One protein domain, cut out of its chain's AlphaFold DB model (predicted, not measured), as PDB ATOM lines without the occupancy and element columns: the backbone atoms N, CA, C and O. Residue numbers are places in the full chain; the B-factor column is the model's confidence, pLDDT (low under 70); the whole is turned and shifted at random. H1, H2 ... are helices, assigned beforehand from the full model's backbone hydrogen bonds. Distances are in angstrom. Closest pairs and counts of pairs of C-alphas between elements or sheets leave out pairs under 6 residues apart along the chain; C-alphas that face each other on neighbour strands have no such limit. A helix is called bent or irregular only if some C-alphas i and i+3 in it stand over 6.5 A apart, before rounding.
ATOM      1  N   LYS A  70     -31.175 -32.018   1.262       84.56
ATOM      2  CA  LYS A  70     -29.724 -31.901   1.064       84.56
ATOM      3  C   LYS A  70     -29.364 -30.849   0.010       84.56
ATOM      4  O   LYS A  70     -28.328 -30.198   0.151       84.56
ATOM      5  N   ARG A  71     -30.205 -30.653  -1.011       85.50
ATOM      6  CA  ARG A  71     -30.024 -29.653  -2.079       85.50
ATOM      7  C   ARG A  71     -30.079 -28.226  -1.537       85.50
ATOM      8  O   ARG A  71     -29.344 -27.364  -2.009       85.50
ATOM      9  N   LEU A  72     -30.871 -27.992  -0.490       88.38
ATOM     10  CA  LEU A  72     -31.015 -26.683   0.150       88.38
ATOM     11  C   LEU A  72     -29.994 -26.435   1.265       88.38
ATOM     12  O   LEU A  72     -29.998 -25.362   1.863       88.38
ATOM     13  N   ARG A  73     -29.071 -27.371   1.540       85.00
ATOM     14  CA  ARG A  73     -28.122 -27.271   2.666       85.00
ATOM     15  C   ARG A  73     -27.358 -25.946   2.693       85.00
ATOM     16  O   ARG A  73     -27.260 -25.338   3.755       85.00
ATOM     17  N   LYS A  74     -26.815 -25.503   1.554       89.00
ATOM     18  CA  LYS A  74     -26.035 -24.253   1.474       89.00
ATOM     19  C   LYS A  74     -26.911 -23.025   1.740       89.00
ATOM     20  O   LYS A  74     -26.543 -22.187   2.555       89.00
ATOM     21  N   ILE A  75     -28.085 -22.971   1.111       89.25
ATOM     22  CA  ILE A  75     -29.063 -21.886   1.278       89.25
ATOM     23  C   ILE A  75     -29.532 -21.819   2.734       89.25
ATOM     24  O   ILE A  75     -29.501 -20.757   3.343       89.25
ATOM     25  N   ARG A  76     -29.880 -22.964   3.332       86.56
ATOM     26  CA  ARG A  76     -30.304 -23.058   4.732       86.56
ATOM     27  C   ARG A  76     -29.241 -22.535   5.692       86.56
ATOM     28  O   ARG A  76     -29.575 -21.791   6.605       86.56
ATOM     29  N   VAL A  77     -27.977 -22.920   5.502       90.12
ATOM     30  CA  VAL A  77     -26.872 -22.437   6.348       90.12
ATOM     31  C   VAL A  77     -26.703 -20.923   6.208       90.12
ATOM     32  O   VAL A  77     -26.551 -20.246   7.221       90.12
ATOM     33  N   ALA A  78     -26.788 -20.388   4.988       90.69
ATOM     34  CA  ALA A  78     -26.697 -18.950   4.746       90.69
ATOM     35  C   ALA A  78     -27.851 -18.177   5.408       90.69
ATOM     36  O   ALA A  78     -27.601 -17.222   6.139       90.69
ATOM     37  N   ILE A  79     -29.098 -18.624   5.220       90.38
ATOM     38  CA  ILE A  79     -30.281 -18.008   5.842       90.38
ATOM     39  C   ILE A  79     -30.185 -18.088   7.366       90.38
ATOM     40  O   ILE A  79     -30.419 -17.093   8.043       90.38
ATOM     41  N   TYR A  80     -29.792 -19.236   7.920       89.88
ATOM     42  CA  TYR A  80     -29.620 -19.392   9.363       89.88
ATOM     43  C   TYR A  80     -28.570 -18.423   9.924       89.88
ATOM     44  O   TYR A  80     -28.829 -17.746  10.919       89.88
ATOM     45  N   ALA A  81     -27.407 -18.320   9.274       92.62
ATOM     46  CA  ALA A  81     -26.357 -17.387   9.674       92.62
ATOM     47  C   ALA A  81     -26.833 -15.927   9.593       92.62
ATOM     48  O   ALA A  81     -26.603 -15.159  10.525       92.62
ATOM     49  N   PHE A  82     -27.547 -15.566   8.524       91.31
ATOM     50  CA  PHE A  82     -28.116 -14.233   8.339       91.31
ATOM     51  C   PHE A  82     -29.158 -13.890   9.410       91.31
ATOM     52  O   PHE A  82     -29.065 -12.838  10.036       91.31
ATOM     53  N   CYS A  83     -30.113 -14.785   9.674       90.94
ATOM     54  CA  CYS A  83     -31.126 -14.585  10.709       90.94
ATOM     55  C   CYS A  83     -30.487 -14.429  12.089       90.94
ATOM     56  O   CYS A  83     -30.862 -13.532  12.840       90.94
ATOM     57  N   ARG A  84     -29.494 -15.267  12.410       92.56
ATOM     58  CA  ARG A  84     -28.764 -15.174  13.677       92.56
ATOM     59  C   ARG A  84     -28.051 -13.831  13.804       92.56
ATOM     60  O   ARG A  84     -28.194 -13.179  14.829       92.56
ATOM     61  N   LEU A  85     -27.347 -13.400  12.758       92.50
ATOM     62  CA  LEU A  85     -26.678 -12.099  12.729       92.50
ATOM     63  C   LEU A  85     -27.673 -10.947  12.923       92.50
ATOM     64  O   LEU A  85     -27.442 -10.076  13.755       92.50
ATOM     65  N   TYR A  86     -28.790 -10.958  12.194       91.56
ATOM     66  CA  TYR A  86     -29.837  -9.941  12.294       91.56
ATOM     67  C   TYR A  86     -30.423  -9.841  13.707       91.56
ATOM     68  O   TYR A  86     -30.522  -8.743  14.254       91.56
ATOM     69  N   ILE A  87     -30.761 -10.981  14.318       91.06
ATOM     70  CA  ILE A  87     -31.281 -11.023  15.690       91.06
ATOM     71  C   ILE A  87     -30.242 -10.457  16.660       91.06
ATOM     72  O   ILE A  87     -30.569  -9.563  17.434       91.06
ATOM     73  N   THR A  88     -28.981 -10.888  16.561       92.06
ATOM     74  CA  THR A  88     -27.903 -10.383  17.423       92.06
ATOM     75  C   THR A  88     -27.689  -8.876  17.269       92.06
ATOM     76  O   THR A  88     -27.498  -8.189  18.268       92.06
ATOM     77  N   ILE A  89     -27.768  -8.324  16.052       90.38
ATOM     78  CA  ILE A  89     -27.676  -6.870  15.822       90.38
ATOM     79  C   ILE A  89     -28.825  -6.135  16.524       90.38
ATOM     80  O   ILE A  89     -28.602  -5.111  17.173       90.38
ATOM     81  N   ILE A  90     -30.051  -6.652  16.418       89.38
ATOM     82  CA  ILE A  90     -31.222  -6.034  17.055       89.38
ATOM     83  C   ILE A  90     -31.147  -6.121  18.572       89.38
ATOM     84  O   ILE A  90     -31.493  -5.151  19.245       89.38
ATOM     85  N   GLU A  91     -30.718  -7.256  19.115       91.62
ATOM     86  CA  GLU A  91     -30.539  -7.440  20.554       91.62
ATOM     87  C   GLU A  91     -29.452  -6.510  21.097       91.62
ATOM     88  O   GLU A  91     -29.648  -5.883  22.135       91.62
ATOM     89  N   PHE A  92     -28.346  -6.357  20.363       91.50
ATOM     90  CA  PHE A  92     -27.232  -5.495  20.751       91.50
ATOM     91  C   PHE A  92     -27.599  -4.004  20.750       91.50
ATOM     92  O   PHE A  92     -27.284  -3.283  21.692       91.50
ATOM     93  N   ILE A  93     -28.281  -3.525  19.705       90.88
ATOM     94  CA  ILE A  93     -28.694  -2.115  19.592       90.88
ATOM     95  C   ILE A  93     -29.916  -1.827  20.482       90.88
ATOM     96  O   ILE A  93     -30.055  -0.738  21.050       90.88
ATOM     97  N   GLY A  94     -30.819  -2.801  20.588       89.50
ATOM     98  CA  GLY A  94     -32.152  -2.669  21.158       89.50
ATOM     99  C   GLY A  94     -33.171  -2.148  20.138       89.50
ATOM    100  O   GLY A  94     -32.927  -1.185  19.408       89.50
ATOM    101  N   LYS A  95     -34.372  -2.742  20.133       87.00
ATOM    102  CA  LYS A  95     -35.439  -2.458  19.152       87.00
ATOM    103  C   LYS A  95     -35.754  -0.962  18.982       87.00
ATOM    104  O   LYS A  95     -35.746  -0.441  17.874       87.00
ATOM    105  N   LYS A  96     -35.964  -0.243  20.092       87.75
ATOM    106  CA  LYS A  96     -36.304   1.194  20.070       87.75
ATOM    107  C   LYS A  96     -35.182   2.063  19.497       87.75
ATOM    108  O   LYS A  96     -35.450   3.091  18.884       87.75
ATOM    109  N   ASN A  97     -33.927   1.685  19.727       90.06
ATOM    110  CA  ASN A  97     -32.781   2.429  19.212       90.06
ATOM    111  C   ASN A  97     -32.585   2.152  17.723       90.06
ATOM    112  O   ASN A  97     -32.293   3.079  16.974       90.06
ATOM    113  N   PHE A  98     -32.831   0.916  17.287       90.06
ATOM    114  CA  PHE A  98     -32.835   0.563  15.873       90.06
ATOM    115  C   PHE A  98     -33.866   1.395  15.096       90.06
ATOM    116  O   PHE A  98     -33.507   2.067  14.132       90.06
ATOM    117  N   GLU A  99     -35.111   1.470  15.579       88.69
ATOM    118  CA  GLU A  99     -36.155   2.321  14.986       88.69
ATOM    119  C   GLU A  99     -35.731   3.803  14.917       88.69
ATOM    120  O   GLU A  99     -35.935   4.464  13.898       88.69
ATOM    121  N   LYS A 100     -35.076   4.334  15.962       90.31
ATOM    122  CA  LYS A 100     -34.548   5.711  15.967       90.31
ATOM    123  C   LYS A 100     -33.451   5.932  14.924       90.31
ATOM    124  O   LYS A 100     -33.487   6.947  14.234       90.31
ATOM    125  N   ILE A 101     -32.500   5.007  14.795       91.56
ATOM    126  CA  ILE A 101     -31.413   5.091  13.804       91.56
ATOM    127  C   ILE A 101     -31.994   5.108  12.388       91.56
ATOM    128  O   ILE A 101     -31.582   5.911  11.549       91.56
ATOM    129  N   ILE A 102     -32.991   4.260  12.137       91.94
ATOM    130  CA  ILE A 102     -33.708   4.197  10.864       91.94
ATOM    131  C   ILE A 102     -34.442   5.514  10.573       91.94
ATOM    132  O   ILE A 102     -34.344   6.041   9.465       91.94
ATOM    133  N   LEU A 103     -35.118   6.095  11.569       89.06
ATOM    134  CA  LEU A 103     -35.790   7.394  11.443       89.06
ATOM    135  C   LEU A 103     -34.817   8.545  11.152       89.06
ATOM    136  O   LEU A 103     -35.127   9.423  10.345       89.06
ATOM    137  N   GLN A 104     -33.643   8.543  11.785       90.94
ATOM    138  CA  GLN A 104     -32.592   9.538  11.547       90.94
ATOM    139  C   GLN A 104     -32.026   9.438  10.124       90.94
ATOM    140  O   GLN A 104     -31.751  10.457   9.498       90.94
ATOM    141  N   ASN A 105     -31.927   8.221   9.586       91.75
ATOM    142  CA  ASN A 105     -31.386   7.944   8.256       91.75
ATOM    143  C   ASN A 105     -32.481   7.698   7.202       91.75
ATOM    144  O   ASN A 105     -32.272   6.965   6.234       91.75
ATOM    145  N   ARG A 106     -33.656   8.327   7.364       89.75
ATOM    146  CA  ARG A 106     -34.837   8.084   6.516       89.75
ATOM    147  C   ARG A 106     -34.568   8.210   5.013       89.75
ATOM    148  O   ARG A 106     -35.115   7.438   4.237       89.75
ATOM    149  N   GLU A 107     -33.735   9.162   4.589       89.19
ATOM    150  CA  GLU A 107     -33.473   9.400   3.161       89.19
ATOM    151  C   GLU A 107     -32.711   8.233   2.533       89.19
ATOM    152  O   GLU A 107     -33.123   7.730   1.490       89.19
ATOM    153  N   ALA A 108     -31.679   7.741   3.227       91.19
ATOM    154  CA  ALA A 108     -30.902   6.583   2.799       91.19
ATOM    155  C   ALA A 108     -31.772   5.322   2.718       91.19
ATOM    156  O   ALA A 108     -31.618   4.515   1.805       91.19
ATOM    157  N   VAL A 109     -32.736   5.170   3.632       91.56
ATOM    158  CA  VAL A 109     -33.709   4.071   3.586       91.56
ATOM    159  C   VAL A 109     -34.641   4.193   2.379       91.56
ATOM    160  O   VAL A 109     -34.918   3.194   1.715       91.56
ATOM    161  N   ILE A 110     -35.111   5.406   2.064       91.00
ATOM    162  CA  ILE A 110     -35.931   5.639   0.868       91.00
ATOM    163  C   ILE A 110     -35.149   5.276  -0.395       91.00
ATOM    164  O   ILE A 110     -35.711   4.609  -1.264       91.00
ATOM    165  N   ASP A 111     -33.878   5.671  -0.484       92.19
ATOM    166  CA  ASP A 111     -33.012   5.333  -1.617       92.19
ATOM    167  C   ASP A 111     -32.787   3.825  -1.718       92.19
ATOM    168  O   ASP A 111     -33.012   3.246  -2.779       92.19
ATOM    169  N   LEU A 112     -32.436   3.170  -0.606       91.50
ATOM    170  CA  LEU A 112     -32.233   1.723  -0.545       91.50
ATOM    171  C   LEU A 112     -33.447   0.973  -1.104       91.50
ATOM    172  O   LEU A 112     -33.299   0.161  -2.008       91.50
ATOM    173  N   VAL A 113     -34.646   1.255  -0.585       90.62
ATOM    174  CA  VAL A 113     -35.868   0.523  -0.955       90.62
ATOM    175  C   VAL A 113     -36.364   0.904  -2.355       90.62
ATOM    176  O   VAL A 113     -36.938   0.068  -3.057       90.62
ATOM    177  N   SER A 114     -36.155   2.150  -2.788       88.25
ATOM    178  CA  SER A 114     -36.584   2.602  -4.121       88.25
ATOM    179  C   SER A 114     -35.708   2.042  -5.240       88.25
ATOM    180  O   SER A 114     -36.234   1.777  -6.318       88.25
ATOM    181  N   ASN A 115     -34.420   1.812  -4.968       90.81
ATOM    182  CA  ASN A 115     -33.452   1.280  -5.929       90.81
ATOM    183  C   ASN A 115     -33.430  -0.257  -6.000       90.81
ATOM    184  O   ASN A 115     -32.623  -0.825  -6.734       90.81
ATOM    185  N   LEU A 116     -34.297  -0.945  -5.250       90.19
ATOM    186  CA  LEU A 116     -34.428  -2.398  -5.351       90.19
ATOM    187  C   LEU A 116     -34.956  -2.811  -6.739       90.19
ATOM    188  O   LEU A 116     -35.832  -2.119  -7.277       90.19
ATOM    189  N   PRO A 117     -34.496  -3.961  -7.278       88.75
ATOM    190  CA  PRO A 117     -35.048  -4.556  -8.492       88.75
ATOM    191  C   PRO A 117     -36.570  -4.702  -8.411       88.75
ATOM    192  O   PRO A 117     -37.124  -4.915  -7.330       88.75
ATOM    193  N   VAL A 118     -37.254  -4.586  -9.549       84.38
ATOM    194  CA  VAL A 118     -38.729  -4.601  -9.612       84.38
ATOM    195  C   VAL A 118     -39.294  -5.945  -9.144       84.38
ATOM    196  O   VAL A 118     -40.382  -5.995  -8.580       84.38
ATOM    197  N   GLU A 119     -38.527  -7.015  -9.324       87.06
ATOM    198  CA  GLU A 119     -38.853  -8.385  -8.939       87.06
ATOM    199  C   GLU A 119     -38.786  -8.605  -7.421       87.06
ATOM    200  O   GLU A 119     -39.300  -9.604  -6.918       87.06
ATOM    201  N   PHE A 120     -38.145  -7.698  -6.676       86.94
ATOM    202  CA  PHE A 120     -37.974  -7.841  -5.237       86.94
ATOM    203  C   PHE A 120     -39.157  -7.244  -4.467       86.94
ATOM    204  O   PHE A 120     -39.557  -6.096  -4.685       86.94
ATOM    205  N   ASP A 121     -39.683  -7.988  -3.489       87.88
ATOM    206  CA  ASP A 121     -40.752  -7.479  -2.632       87.88
ATOM    207  C   ASP A 121     -40.223  -6.400  -1.675       87.88
ATOM    208  O   ASP A 121     -39.607  -6.669  -0.638       87.88
ATOM    209  N   ARG A 122     -40.514  -5.142  -2.009       88.88
ATOM    210  CA  ARG A 122     -40.165  -3.974  -1.191       88.88
ATOM    211  C   ARG A 122     -40.776  -4.046   0.209       88.88
ATOM    212  O   ARG A 122     -40.172  -3.552   1.159       88.88
ATOM    213  N   ASN A 123     -41.936  -4.689   0.369       88.94
ATOM    214  CA  ASN A 123     -42.578  -4.815   1.677       88.94
ATOM    215  C   ASN A 123     -41.764  -5.699   2.623       88.94
ATOM    216  O   ASN A 123     -41.747  -5.445   3.828       88.94
ATOM    217  N   LEU A 124     -41.075  -6.709   2.090       88.25
ATOM    218  CA  LEU A 124     -40.204  -7.581   2.867       88.25
ATOM    219  C   LEU A 124     -38.998  -6.807   3.414       88.25
ATOM    220  O   LEU A 124     -38.670  -6.949   4.591       88.25
ATOM    221  N   VAL A 125     -38.406  -5.917   2.612       89.81
ATOM    222  CA  VAL A 125     -37.316  -5.037   3.075       89.81
ATOM    223  C   VAL A 125     -37.808  -4.036   4.112       89.81
ATOM    224  O   VAL A 125     -37.155  -3.853   5.136       89.81
ATOM    225  N   CYS A 126     -38.984  -3.434   3.912       90.00
ATOM    226  CA  CYS A 126     -39.579  -2.550   4.917       90.00
ATOM    227  C   CYS A 126     -39.768  -3.277   6.257       90.00
ATOM    228  O   CYS A 126     -39.354  -2.760   7.293       90.00
ATOM    229  N   LYS A 127     -40.298  -4.508   6.238       89.56
ATOM    230  CA  LYS A 127     -40.443  -5.342   7.444       89.56
ATOM    231  C   LYS A 127     -39.095  -5.654   8.097       89.56
ATOM    232  O   LYS A 127     -38.995  -5.587   9.319       89.56
ATOM    233  N   PHE A 128     -38.070  -5.953   7.300       87.75
ATOM    234  CA  PHE A 128     -36.709  -6.186   7.790       87.75
ATOM    235  C   PHE A 128     -36.120  -4.949   8.483       87.75
ATOM    236  O   PHE A 128     -35.491  -5.055   9.530       87.75
ATOM    237  N   LEU A 129     -36.389  -3.757   7.951       88.88
ATOM    238  CA  LEU A 129     -35.992  -2.483   8.556       88.88
ATOM    239  C   LEU A 129     -36.924  -2.027   9.692       88.88
ATOM    240  O   LEU A 129     -36.768  -0.917  10.194       88.88
ATOM    241  N   GLN A 130     -37.880  -2.866  10.108       89.06
ATOM    242  CA  GLN A 130     -38.894  -2.563  11.125       89.06
ATOM    243  C   GLN A 130     -39.773  -1.345  10.790       89.06
ATOM    244  O   GLN A 130     -40.274  -0.657  11.675       89.06
ATOM    245  N   ILE A 131     -40.004  -1.096   9.498       90.88
ATOM    246  CA  ILE A 131     -40.868  -0.027   8.994       90.88
ATOM    247  C   ILE A 131     -42.137  -0.638   8.405       90.88
ATOM    248  O   ILE A 131     -42.107  -1.615   7.653       90.88
ATOM    249  N   THR A 132     -43.284  -0.025   8.692       90.56
ATOM    250  CA  THR A 132     -44.528  -0.425   8.027       90.56
ATOM    251  C   THR A 132     -44.541   0.062   6.570       90.56
ATOM    252  O   THR A 132     -44.121   1.190   6.298       90.56
TER     253      THR A 132
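Overview. This is residues 70 to 132 of the 229 residues of an uncharacterized protein of Chryseobacterium defluvii (UniProt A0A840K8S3). A long helix, H1, makes one arm of an open hook; at its end the backbone turns a corner into short H2 and H3, and H4 folds back inside. Residues 70 to 85 of H1 stick out. The printed part has 63 residues with four named helices, H1 to H4, and no named strand: all helix. It is loose, radius of gyration of the C-alphas 13.9 A, spanning 42 by 32 by 16 A.

Arrangement. Start at H1, residues 70 to 93: it is close but not clearly touching H2, residues 95 to 104, about perpendicular at 84 degrees, closest C-alphas Ile 90 and Phe 98, 6.9 A. H3, residues 106 to 114, only just touches H4, residues 122 to 128, with 3 pairs of C-alphas within 8 A, the closest Val 113 and Arg 122, 6.2 A. H1 and H4 are apart. Every O i to N i+4 pair is within hydrogen-bond range in H2, H3 and H4, and 18 of 20 in H1.

Along the chain. Find C-alpha 70 at (-29.724, -31.901, 1.064); H1 runs 35.1 A, irregular, with C-alphas 71 and 74 7.6 A apart. H2 spans 14.5 A, H3 12.1 A, and H4 9.9 A to C-alpha 128 at (-36.709, -6.186, 7.790).

Size, cuts and confidence. The farthest C-alphas, Lys 70 and Gln 104, are 42.8 A apart. The printed part has no cut, no link is long, and no printed residue is under 70 in pLDDT.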